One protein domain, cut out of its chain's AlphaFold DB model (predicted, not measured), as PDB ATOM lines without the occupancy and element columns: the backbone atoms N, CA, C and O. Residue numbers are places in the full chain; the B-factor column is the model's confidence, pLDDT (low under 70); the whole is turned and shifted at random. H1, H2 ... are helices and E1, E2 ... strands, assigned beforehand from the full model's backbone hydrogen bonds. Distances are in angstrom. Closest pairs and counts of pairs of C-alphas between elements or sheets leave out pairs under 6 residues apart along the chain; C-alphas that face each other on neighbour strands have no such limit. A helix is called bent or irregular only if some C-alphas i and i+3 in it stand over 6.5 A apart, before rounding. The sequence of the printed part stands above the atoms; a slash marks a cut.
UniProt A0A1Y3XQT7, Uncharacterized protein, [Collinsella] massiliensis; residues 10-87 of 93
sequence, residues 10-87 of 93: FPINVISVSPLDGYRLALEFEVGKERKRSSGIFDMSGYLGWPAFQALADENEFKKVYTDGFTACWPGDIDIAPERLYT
ATOM      1  N   PHE A  10      -5.309  58.131 -20.800       93.06
ATOM      2  CA  PHE A  10      -4.009  58.815 -20.839       93.06
ATOM      3  C   PHE A  10      -3.820  59.889 -19.747       93.06
ATOM      4  O   PHE A  10      -4.749  60.665 -19.475       93.06
ATOM      5  N   PRO A  11      -2.602  60.033 -19.184       95.88
ATOM      6  CA  PRO A  11      -1.422  59.177 -19.390       95.88
ATOM      7  C   PRO A  11      -1.573  57.806 -18.713       95.88
ATOM      8  O   PRO A  11      -2.317  57.700 -17.743       95.88
ATOM      9  N   ILE A  12      -0.858  56.793 -19.210       97.31
ATOM     10  CA  ILE A  12      -0.702  55.482 -18.561       97.31
ATOM     11  C   ILE A  12       0.758  55.366 -18.140       97.31
ATOM     12  O   ILE A  12       1.637  55.381 -18.995       97.31
ATOM     13  N   ASN A  13       1.002  55.243 -16.839       98.25
ATOM     14  CA  ASN A  13       2.339  55.063 -16.286       98.25
ATOM     15  C   ASN A  13       2.401  53.742 -15.521       98.25
ATOM     16  O   ASN A  13       1.561  53.506 -14.651       98.25
ATOM     17  N   VAL A  14       3.403  52.908 -15.799       98.44
ATOM     18  CA  VAL A  14       3.748  51.748 -14.966       98.44
ATOM     19  C   VAL A  14       4.593  52.245 -13.810       98.44
ATOM     20  O   VAL A  14       5.754  52.602 -13.986       98.44
ATOM     21  N   ILE A  15       4.026  52.274 -12.614       98.25
ATOM     22  CA  ILE A  15       4.717  52.844 -11.456       98.25
ATOM     23  C   ILE A  15       5.332  51.767 -10.552       98.25
ATOM     24  O   ILE A  15       6.164  52.074  -9.705       98.25
ATOM     25  N   SER A  16       4.933  50.507 -10.737       98.50
ATOM     26  CA  SER A  16       5.549  49.343 -10.104       98.50
ATOM     27  C   SER A  16       5.522  48.163 -11.067       98.50
ATOM     28  O   SER A  16       4.528  47.949 -11.767       98.50
ATOM     29  N   VAL A  17       6.610  47.398 -11.087       98.69
ATOM     30  CA  VAL A  17       6.729  46.150 -11.839       98.69
ATOM     31  C   VAL A  17       7.515  45.139 -11.018       98.69
ATOM     32  O   VAL A  17       8.481  45.483 -10.336       98.69
ATOM     33  N   SER A  18       7.095  43.880 -11.048       98.62
ATOM     34  CA  SER A  18       7.828  42.773 -10.438       98.62
ATOM     35  C   SER A  18       7.719  41.520 -11.306       98.62
ATOM     36  O   SER A  18       6.618  41.205 -11.769       98.62
ATOM     37  N   PRO A  19       8.826  40.793 -11.535       98.56
ATOM     38  CA  PRO A  19       8.785  39.553 -12.291       98.56
ATOM     39  C   PRO A  19       8.135  38.444 -11.458       98.56
ATOM     40  O   PRO A  19       8.328  38.353 -10.245       98.56
ATOM     41  N   LEU A  20       7.387  37.580 -12.131       98.50
ATOM     42  CA  LEU A  20       6.786  36.362 -11.603       98.50
ATOM     43  C   LEU A  20       7.256  35.159 -12.431       98.50
ATOM     44  O   LEU A  20       7.684  35.302 -13.580       98.50
ATOM     45  N   ASP A  21       7.106  33.959 -11.870       96.88
ATOM     46  CA  ASP A  21       7.405  32.717 -12.582       96.88
ATOM     47  C   ASP A  21       6.566  32.579 -13.862       96.88
ATOM     48  O   ASP A  21       5.383  32.955 -13.905       96.88
ATOM     49  N   GLY A  22       7.178  31.969 -14.880       97.25
ATOM     50  CA  GLY A  22       6.550  31.732 -16.180       97.25
ATOM     51  C   GLY A  22       6.451  32.986 -17.048       97.25
ATOM     52  O   GLY A  22       5.443  33.162 -17.716       97.25
ATOM     53  N   TYR A  23       7.466  33.860 -17.014       98.31
ATOM     54  CA  TYR A  23       7.546  35.085 -17.828       98.31
ATOM     55  C   TYR A  23       6.364  36.040 -17.641       98.31
ATOM     56  O   TYR A  23       5.902  36.689 -18.580       98.31
ATOM     57  N   ARG A  24       5.866  36.138 -16.408       98.56
ATOM     58  CA  ARG A  24       4.766  37.038 -16.059       98.56
ATOM     59  C   ARG A  24       5.277  38.259 -15.314       98.56
ATOM     60  O   ARG A  24       6.277  38.192 -14.606       98.56
ATOM     61  N   LEU A  25       4.561  39.365 -15.448       98.62
ATOM     62  CA  LEU A  25       4.829  40.612 -14.741       98.62
ATOM     63  C   LEU A  25       3.628  40.963 -13.873       98.62
ATOM     64  O   LEU A  25       2.513  41.045 -14.382       98.62
ATOM     65  N   ALA A  26       3.859  41.200 -12.585       98.62
ATOM     66  CA  ALA A  26       2.919  41.927 -11.746       98.62
ATOM     67  C   ALA A  26       3.131  43.426 -11.976       98.62
ATOM     68  O   ALA A  26       4.259  43.909 -11.863       98.62
ATOM     69  N   LEU A  27       2.062  44.144 -12.311       98.62
ATOM     70  CA  LEU A  27       2.111  45.551 -12.699       98.62
ATOM     71  C   LEU A  27       1.174  46.381 -11.829       98.62
ATOM     72  O   LEU A  27       0.043  45.972 -11.557       98.62
ATOM     73  N   GLU A  28       1.616  47.582 -11.470       98.38
ATOM     74  CA  GLU A  28       0.745  48.640 -10.966       98.38
ATOM     75  C   GLU A  28       0.845  49.876 -11.854       98.38
ATOM     76  O   GLU A  28       1.938  50.328 -12.209       98.38
ATOM     77  N   PHE A  29      -0.311  50.453 -12.156       98.06
ATOM     78  CA  PHE A  29      -0.448  51.598 -13.037       98.06
ATOM     79  C   PHE A  29      -1.020  52.813 -12.304       98.06
ATOM     80  O   PHE A  29      -1.880  52.684 -11.426       98.06
ATOM     81  N   GLU A  30      -0.598  53.995 -12.745       98.00
ATOM     82  CA  GLU A  30      -1.365  55.234 -12.613       98.00
ATOM     83  C   GLU A  30      -1.907  55.633 -13.978       98.00
ATOM     84  O   GLU A  30      -1.139  55.803 -14.926       98.00
ATOM     85  N   VAL A  31      -3.228  55.788 -14.073       96.88
ATOM     86  CA  VAL A  31      -3.901  56.079 -15.339       96.88
ATOM     87  C   VAL A  31      -4.785  57.315 -15.281       96.88
ATOM     88  O   VAL A  31      -5.445  57.608 -14.276       96.88
ATOM     89  N   GLY A  32      -4.838  58.029 -16.401       96.69
ATOM     90  CA  GLY A  32      -5.628  59.240 -16.560       96.69
ATOM     91  C   GLY A  32      -5.069  60.444 -15.794       96.69
ATOM     92  O   GLY A  32      -4.233  60.335 -14.898       96.69
ATOM     93  N   LYS A  33      -5.591  61.635 -16.103       94.38
ATOM     94  CA  LYS A  33      -5.232  62.881 -15.390       94.38
ATOM     95  C   LYS A  33      -5.539  62.833 -13.888       94.38
ATOM     96  O   LYS A  33      -4.910  63.542 -13.112       94.38
ATOM     97  N   GLU A  34      -6.496  62.000 -13.491       95.44
ATOM     98  CA  GLU A  34      -6.885  61.770 -12.095       95.44
ATOM     99  C   GLU A  34      -5.923  60.820 -11.352       95.44
ATOM    100  O   GLU A  34      -6.066  60.658 -10.143       95.44
ATOM    101  N   ARG A  35      -4.948  60.211 -12.050       95.38
ATOM    102  CA  ARG A  35      -3.980  59.231 -11.519       95.38
ATOM    103  C   ARG A  35      -4.645  58.083 -10.758       95.38
ATOM    104  O   ARG A  35      -4.269  57.746  -9.635       95.38
ATOM    105  N   LYS A  36      -5.665  57.483 -11.374       97.25
ATOM    106  CA  LYS A  36      -6.341  56.308 -10.815       97.25
ATOM    107  C   LYS A  36      -5.381  55.127 -10.770       97.25
ATOM    108  O   LYS A  36      -4.570  54.956 -11.673       97.25
ATOM    109  N   ARG A  37      -5.510  54.316  -9.721       96.81
ATOM    110  CA  ARG A  37      -4.714  53.108  -9.503       96.81
ATOM    111  C   ARG A  37      -5.396  51.899 -10.121       96.81
ATOM    112  O   ARG A  37      -6.598  51.721  -9.948       96.81
ATOM    113  N   SER A  38      -4.615  51.062 -10.786       95.69
ATOM    114  CA  SER A  38      -5.034  49.739 -11.256       95.69
ATOM    115  C   SER A  38      -3.839  48.800 -11.253       95.69
ATOM    116  O   SER A  38      -2.706  49.258 -11.381       95.69
ATOM    117  N   SER A  39      -4.080  47.502 -11.150       97.25
ATOM    118  CA  SER A  39      -3.039  46.480 -11.190       97.25
ATOM    119  C   SER A  39      -3.479  45.296 -12.041       97.25
ATOM    120  O   SER A  39      -4.669  45.071 -12.273       97.25
ATOM    121  N   GLY A  40      -2.504  44.541 -12.530       97.69
ATOM    122  CA  GLY A  40      -2.765  43.371 -13.351       97.69
ATOM    123  C   GLY A  40      -1.541  42.490 -13.518       97.69
ATOM    124  O   GLY A  40      -0.432  42.856 -13.123       97.69
ATOM    125  N   ILE A  41      -1.765  41.320 -14.108       98.56
ATOM    126  CA  ILE A  41      -0.711  40.378 -14.478       98.56
ATOM    127  C   ILE A  41      -0.605  40.341 -15.998       98.56
ATOM    128  O   ILE A  41      -1.586  40.079 -16.685       98.56
ATOM    129  N   PHE A  42       0.588  40.594 -16.523       98.31
ATOM    130  CA  PHE A  42       0.879  40.508 -17.952       98.31
ATOM    131  C   PHE A  42       1.721  39.264 -18.240       98.31
ATOM    132  O   PHE A  42       2.774  39.085 -17.628       98.31
ATOM    133  N   ASP A  43       1.272  38.407 -19.160       97.94
ATOM    134  CA  ASP A  43       2.022  37.234 -19.623       97.94
ATOM    135  C   ASP A  43       2.854  37.584 -20.862       97.94
ATOM    136  O   ASP A  43       2.325  37.898 -21.933       97.94
ATOM    137  N   MET A  44       4.178  37.527 -20.715       97.19
ATOM    138  CA  MET A  44       5.121  37.870 -21.770       97.19
ATOM    139  C   MET A  44       5.457  36.685 -22.687       97.19
ATOM    140  O   MET A  44       6.103  36.881 -23.717       97.19
ATOM    141  N   SER A  45       4.995  35.466 -22.391       95.81
ATOM    142  CA  SER A  45       5.376  34.243 -23.116       95.81
ATOM    143  C   SER A  45       5.141  34.342 -24.630       95.81
ATOM    144  O   SER A  45       5.966  33.891 -25.422       95.81
ATOM    145  N   GLY A  46       4.051  34.996 -25.050       94.06
ATOM    146  CA  GLY A  46       3.727  35.213 -26.467       94.06
ATOM    147  C   GLY A  46       4.644  36.202 -27.205       94.06
ATOM    148  O   GLY A  46       4.624  36.249 -28.435       94.06
ATOM    149  N   TYR A  47       5.451  36.976 -26.476       95.25
ATOM    150  CA  TYR A  47       6.322  38.027 -27.011       95.25
ATOM    151  C   TYR A  47       7.780  37.585 -27.141       95.25
ATOM    152  O   TYR A  47       8.499  38.137 -27.967       95.25
ATOM    153  N   LEU A  48       8.222  36.569 -26.392       95.69
ATOM    154  CA  LEU A  48       9.630  36.136 -26.347       95.69
ATOM    155  C   LEU A  48      10.189  35.690 -27.709       95.69
ATOM    156  O   LEU A  48      11.398  35.701 -27.926       95.69
ATOM    157  N   GLY A  49       9.317  35.311 -28.649       93.69
ATOM    158  CA  GLY A  49       9.712  34.977 -30.018       93.69
ATOM    159  C   GLY A  49      10.017  36.188 -30.908       93.69
ATOM    160  O   GLY A  49      10.531  36.013 -32.013       93.69
ATOM    161  N   TRP A  50       9.686  37.409 -30.481       95.00
ATOM    162  CA  TRP A  50       9.899  38.608 -31.290       95.00
ATOM    163  C   TRP A  50      11.355  39.066 -31.182       95.00
ATOM    164  O   TRP A  50      11.902  39.060 -30.081       95.00
ATOM    165  N   PRO A  51      11.982  39.536 -32.280       95.44
ATOM    166  CA  PRO A  51      13.389  39.942 -32.279       95.44
ATOM    167  C   PRO A  51      13.769  40.931 -31.168       95.44
ATOM    168  O   PRO A  51      14.837  40.799 -30.584       95.44
ATOM    169  N   ALA A  52      12.876  41.867 -30.832       95.44
ATOM    170  CA  ALA A  52      13.097  42.859 -29.779       95.44
ATOM    171  C   ALA A  52      13.185  42.260 -28.360       95.44
ATOM    172  O   ALA A  52      13.772  42.872 -27.476       95.44
ATOM    173  N   PHE A  53      12.626  41.067 -28.138       97.12
ATOM    174  CA  PHE A  53      12.506  40.447 -26.815       97.12
ATOM    175  C   PHE A  53      13.298  39.143 -26.680       97.12
ATOM    176  O   PHE A  53      13.211  38.486 -25.647       97.12
ATOM    177  N   GLN A  54      14.094  38.767 -27.687       95.38
ATOM    178  CA  GLN A  54      14.826  37.493 -27.686       95.38
ATOM    179  C   GLN A  54      15.754  37.331 -26.477       95.38
ATOM    180  O   GLN A  54      15.873  36.230 -25.948       95.38
ATOM    181  N   ALA A  55      16.379  38.419 -26.012       96.38
ATOM    182  CA  ALA A  55      17.231  38.393 -24.823       96.38
ATOM    183  C   ALA A  55      16.462  37.973 -23.559       96.38
ATOM    184  O   ALA A  55      17.028  37.344 -22.672       96.38
ATOM    185  N   LEU A  56      15.160  38.260 -23.499       98.12
ATOM    186  CA  LEU A  56      14.305  37.977 -22.348       98.12
ATOM    187  C   LEU A  56      13.828  36.519 -22.297       98.12
ATOM    188  O   LEU A  56      13.166  36.137 -21.340       98.12
ATOM    189  N   ALA A  57      14.167  35.695 -23.295       96.75
ATOM    190  CA  ALA A  57      13.991  34.247 -23.210       96.75
ATOM    191  C   ALA A  57      14.975  33.594 -22.218       96.75
ATOM    192  O   ALA A  57      14.767  32.449 -21.821       96.75
ATOM    193  N   ASP A  58      16.041  34.299 -21.817       97.06
ATOM    194  CA  ASP A  58      16.797  33.958 -20.614       97.06
ATOM    195  C   ASP A  58      16.056  34.517 -19.394       97.06
ATOM    196  O   ASP A  58      15.894  35.728 -19.229       97.06
ATOM    197  N   GLU A  59      15.618  33.626 -18.510       96.94
ATOM    198  CA  GLU A  59      14.878  33.985 -17.306       96.94
ATOM    199  C   GLU A  59      15.671  34.925 -16.376       96.94
ATOM    200  O   GLU A  59      15.080  35.749 -15.674       96.94
ATOM    201  N   ASN A  60      17.007  34.854 -16.377       97.81
ATOM    202  CA  ASN A  60      17.838  35.770 -15.595       97.81
ATOM    203  C   ASN A  60      17.841  37.178 -16.180       97.81
ATOM    204  O   ASN A  60      17.908  38.137 -15.415       97.81
ATOM    205  N   GLU A  61      17.766  37.319 -17.505       98.19
ATOM    206  CA  GLU A  61      17.601  38.621 -18.151       98.19
ATOM    207  C   GLU A  61      16.185  39.150 -17.915       98.19
ATOM    208  O   GLU A  61      16.028  40.287 -17.477       98.19
ATOM    209  N   PHE A  62      15.158  38.306 -18.068       98.50
ATOM    210  CA  PHE A  62      13.767  38.667 -17.779       98.50
ATOM    211  C   PHE A  62      13.569  39.184 -16.345       98.50
ATOM    212  O   PHE A  62      12.872  40.176 -16.122       98.50
ATOM    213  N   LYS A  63      14.216  38.564 -15.354       98.50
ATOM    214  CA  LYS A  63      14.117  38.970 -13.942       98.50
ATOM    215  C   LYS A  63      14.756  40.326 -13.630       98.50
ATOM    216  O   LYS A  63      14.531  40.846 -12.542       98.50
ATOM    217  N   LYS A  64      15.508  40.924 -14.561       98.62
ATOM    218  CA  LYS A  64      16.080  42.276 -14.410       98.62
ATOM    219  C   LYS A  64      15.089  43.393 -14.736       98.62
ATOM    220  O   LYS A  64      15.511  44.545 -14.823       98.62
ATOM    221  N   VAL A  65      13.811  43.063 -14.939       98.75
ATOM    222  CA  VAL A  65      12.768  44.056 -15.193       98.75
ATOM    223  C   VAL A  65      12.776  45.146 -14.122       98.75
ATOM    224  O   VAL A  65      12.887  44.877 -12.924       98.75
ATOM    225  N   TYR A  66      12.638  46.384 -14.565       98.69
ATOM    226  CA  TYR A  66      12.454  47.555 -13.721       98.69
ATOM    227  C   TYR A  66      11.466  48.509 -14.394       98.69
ATOM    228  O   TYR A  66      11.072  48.300 -15.538       98.69
ATOM    229  N   THR A  67      11.041  49.551 -13.687       98.44
ATOM    230  CA  THR A  67      10.307  50.667 -14.295       98.44
ATOM    231  C   THR A  67      11.123  51.943 -14.179       98.44
ATOM    232  O   THR A  67      11.769  52.183 -13.157       98.44
ATOM    233  N   ASP A  68      11.095  52.760 -15.226       97.25
ATOM    234  CA  ASP A  68      11.630  54.123 -15.231       97.25
ATOM    235  C   ASP A  68      10.600  55.172 -14.758       97.25
ATOM    236  O   ASP A  68      10.873  56.372 -14.763       97.25
ATOM    237  N   GLY A  69       9.419  54.718 -14.326       94.25
ATOM    238  CA  GLY A  69       8.274  55.543 -13.947       94.25
ATOM    239  C   GLY A  69       7.257  55.750 -15.072       94.25
ATOM    240  O   GLY A  69       6.193  56.312 -14.810       94.25
ATOM    241  N   PHE A  70       7.547  55.279 -16.288       96.31
ATOM    242  CA  PHE A  70       6.635  55.314 -17.428       96.31
ATOM    243  C   PHE A  70       6.236  53.912 -17.864       96.31
ATOM    244  O   PHE A  70       5.045  53.661 -18.060       96.31
ATOM    245  N   THR A  71       7.196  52.992 -17.980       98.44
ATOM    246  CA  THR A  71       6.905  51.643 -18.466       98.44
ATOM    247  C   THR A  71       7.801  50.548 -17.886       98.44
ATOM    248  O   THR A  71       8.710  50.825 -17.109       98.44
ATOM    249  N   ALA A  72       7.516  49.284 -18.217       98.44
ATOM    250  CA  ALA A  72       8.395  48.163 -17.900       98.44
ATOM    251  C   ALA A  72       9.577  48.112 -18.878       98.44
ATOM    252  O   ALA A  72       9.384  48.035 -20.095       98.44
ATOM    253  N   CYS A  73      10.781  48.110 -18.317       98.62
ATOM    254  CA  CYS A  73      12.054  48.176 -19.017       98.62
ATOM    255  C   CYS A  73      12.991  47.056 -18.551       98.62
ATOM    256  O   CYS A  73      12.894  46.556 -17.428       98.62
ATOM    257  N   TRP A  74      13.954  46.713 -19.399       98.56
ATOM    258  CA  TRP A  74      15.073  45.825 -19.099       98.56
ATOM    259  C   TRP A  74      16.387  46.465 -19.563       98.56
ATOM    260  O   TRP A  74      16.378  47.342 -20.430       98.56
ATOM    261  N   PRO A  75      17.539  46.038 -19.012       97.31
ATOM    262  CA  PRO A  75      18.837  46.444 -19.536       97.31
ATOM    263  C   PRO A  75      18.960  46.175 -21.042       97.31
ATOM    264  O   PRO A  75      18.489  45.152 -21.534       97.31
ATOM    265  N   GLY A  76      19.650  47.066 -21.756       94.56
ATOM    266  CA  GLY A  76      19.844  46.938 -23.204       94.56
ATOM    267  C   GLY A  76      18.734  47.567 -24.049       94.56
ATOM    268  O   GLY A  76      18.489  47.085 -25.149       94.56
ATOM    269  N   ASP A  77      18.096  48.629 -23.542       95.12
ATOM    270  CA  ASP A  77      17.080  49.428 -24.246       95.12
ATOM    271  C   ASP A  77      15.874  48.602 -24.725       95.12
ATOM    272  O   ASP A  77      15.363  48.790 -25.829       95.12
ATOM    273  N   ILE A  78      15.430  47.662 -23.885       98.12
ATOM    274  CA  ILE A  78      14.231  46.857 -24.128       98.12
ATOM    275  C   ILE A  78      13.107  47.392 -23.246       98.12
ATOM    276  O   ILE A  78      13.229  47.403 -22.021       98.12
ATOM    277  N   ASP A  79      11.993  47.768 -23.859       98.06
ATOM    278  CA  ASP A  79      10.779  48.192 -23.174       98.06
ATOM    279  C   ASP A  79       9.526  47.622 -23.852       98.06
ATOM    280  O   ASP A  79       9.547  47.147 -24.991       98.06
ATOM    281  N   ILE A  80       8.411  47.646 -23.128       97.44
ATOM    282  CA  ILE A  80       7.086  47.388 -23.698       97.44
ATOM    283  C   ILE A  80       6.262  48.643 -23.486       97.44
ATOM    284  O   ILE A  80       6.186  49.122 -22.365       97.44
ATOM    285  N   ALA A  81       5.594  49.152 -24.521       96.12
ATOM    286  CA  ALA A  81       4.753  50.340 -24.394       96.12
ATOM    287  C   ALA A  81       3.684  50.180 -23.280       96.12
ATOM    288  O   ALA A  81       3.040  49.122 -23.197       96.12
ATOM    289  N   PRO A  82       3.447  51.204 -22.439       96.88
ATOM    290  CA  PRO A  82       2.555  51.097 -21.284       96.88
ATOM    291  C   PRO A  82       1.100  50.818 -21.682       96.88
ATOM    292  O   PRO A  82       0.390  50.117 -20.963       96.88
ATOM    293  N   GLU A  83       0.656  51.287 -22.850       95.88
ATOM    294  CA  GLU A  83      -0.664  50.976 -23.401       95.88
ATOM    295  C   GLU A  83      -0.810  49.480 -23.650       95.88
ATOM    296  O   GLU A  83      -1.856  48.911 -23.353       95.88
ATOM    297  N   ARG A  84       0.248  48.835 -24.160       95.38
ATOM    298  CA  ARG A  84       0.236  47.401 -24.440       95.38
ATOM    299  C   ARG A  84       0.174  46.593 -23.152       95.38
ATOM    300  O   ARG A  84      -0.599  45.644 -23.074       95.38
ATOM    301  N   LEU A  85       0.956  46.987 -22.151       96.81
ATOM    302  CA  LEU A  85       0.917  46.377 -20.824       96.81
ATOM    303  C   LEU A  85      -0.469  46.525 -20.188       96.81
ATOM    304  O   LEU A  85      -0.999  45.562 -19.645       96.81
ATOM    305  N   TYR A  86      -1.077  47.707 -20.296       96.06
ATOM    306  CA  TYR A  86      -2.386  47.992 -19.716       96.06
ATOM    307  C   TYR A  86      -3.525  47.216 -20.393       96.06
ATOM    308  O   TYR A  86      -4.390  46.686 -19.700       96.06
ATOM    309  N   THR A  87      -3.542  47.120 -21.728       94.25
ATOM    310  CA  THR A  87      -4.641  46.457 -22.459       94.25
ATOM    311  C   THR A  87      -4.631  44.944 -22.367       94.25
ATOM    312  O   THR A  87      -5.685  44.323 -22.491       94.25
TER     313      THR A  87
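AT A GLANCE: This is residues 10 to 87 of the 93 residues of an uncharacterized protein of [Collinsella] massiliensis (UniProt A0A1Y3XQT7). A long, strongly twisted sheet of three strands, E1, E2 and E3, makes the length of the domain; the short helix H3 packs on it, and a small second hairpin, E4 and E5, comes near its edge strand E1. Two short helices, H1 and H2, make a corner near the end of the sheet where E1 turns into E2, with H1 also near E5. The printed part has 78 residues with three named helices and five named strands, in the order E1, E2, E3, H1, H2, E4, E5, H3; the class is mixed, helices and strands. The sheets run E1, E2, E3 and E4, E5, both antiparallel. The whole is compact, with a radius of gyration of the C-alphas of 12.0 A, yet elongated in outline, spanning 37 by 22 by 18 A.

HOW THE PARTS SIT: The larger sheet is formed by E1, residues 12 to 20, E2, residues 24 to 31, and E3, residues 36 to 43, a meander, each strand the antiparallel neighbour of the one before. E1 and E2 are a hairpin at 161 degrees between directions, with N 18 and O 26 at 3.0 A and N 26 and O 18 at 2.9 A, within hydrogen-bond range. E2 and E3 are a hairpin at 158 degrees, with N 27 and O 40 at 2.9 A and N 40 and O 27 at 3.1 A, also within range. E1 and E3 are the edge strands, and E1 bends by 64 degrees at residue 15. H3, residues 82 to 87, is on this sheet, with 32 pairs of C-alphas within 10 A; its closest C-alphas to E1 are those of Pro 82 and Ile 12, 6.1 A apart, and to E3 those of Leu 85 and Phe 42, 6.5 A apart. E4, residues 72 to 74, and E5, residues 78 to 80, are a hairpin at 164 degrees, with N 74 and O 78 at 2.8 A, within range. The closest C-alphas of E1 and E4 are those of Val 14 and Ala 72, 6.6 A apart, while E1 and E5 are apart. Residues 66 to 67 pair with residues 72 to 73 of E4, antiparallel. H2, residues 59 to 62, only grazes the larger sheet; its closest C-alpha to E1 is that of Phe 62, 7.5 A from that of Pro 19. H1, residues 51 to 57, is not on that sheet; its closest C-alpha to E5 is that of Ala 52, 7.0 A from that of Ile 78. H1 and H2 touch only at the corner by their link, and only just, with 3 pairs of C-alphas within 8 A, the closest being those of Leu 56 and Phe 62, 4.7 A apart. In H3 every O i to N i+4 pair is within hydrogen-bond range, in H1 0 of 3 are, beside 2 of 4 O i to N i+3 pairs, and H2 is too short for an i+4 pair.

IN THESE COORDINATES: E1 begins at C-alpha 12, (-0.702, 55.482, -18.561), and is 21.7 A long; E2 is 20.9 A and E3 22.6 A long. E3 ends at C-alpha 43, (2.022, 37.234, -19.623). H1 is 10.7 A long and irregular, with C-alphas 52 and 55 7.8 A apart; H2 measures 4.8 A. E4 and E5 each measure 7.2 A, and H3 is 8.6 A long, ending at C-alpha 87, (-4.641, 46.457, -22.459).

THE WHOLE: The two C-alphas farthest apart are those of Glu 34 and Asp 58, 37.5 A. The printed part has no cut and no long link. The mean pLDDT of the printed part is 97.1, and no printed residue is under 70.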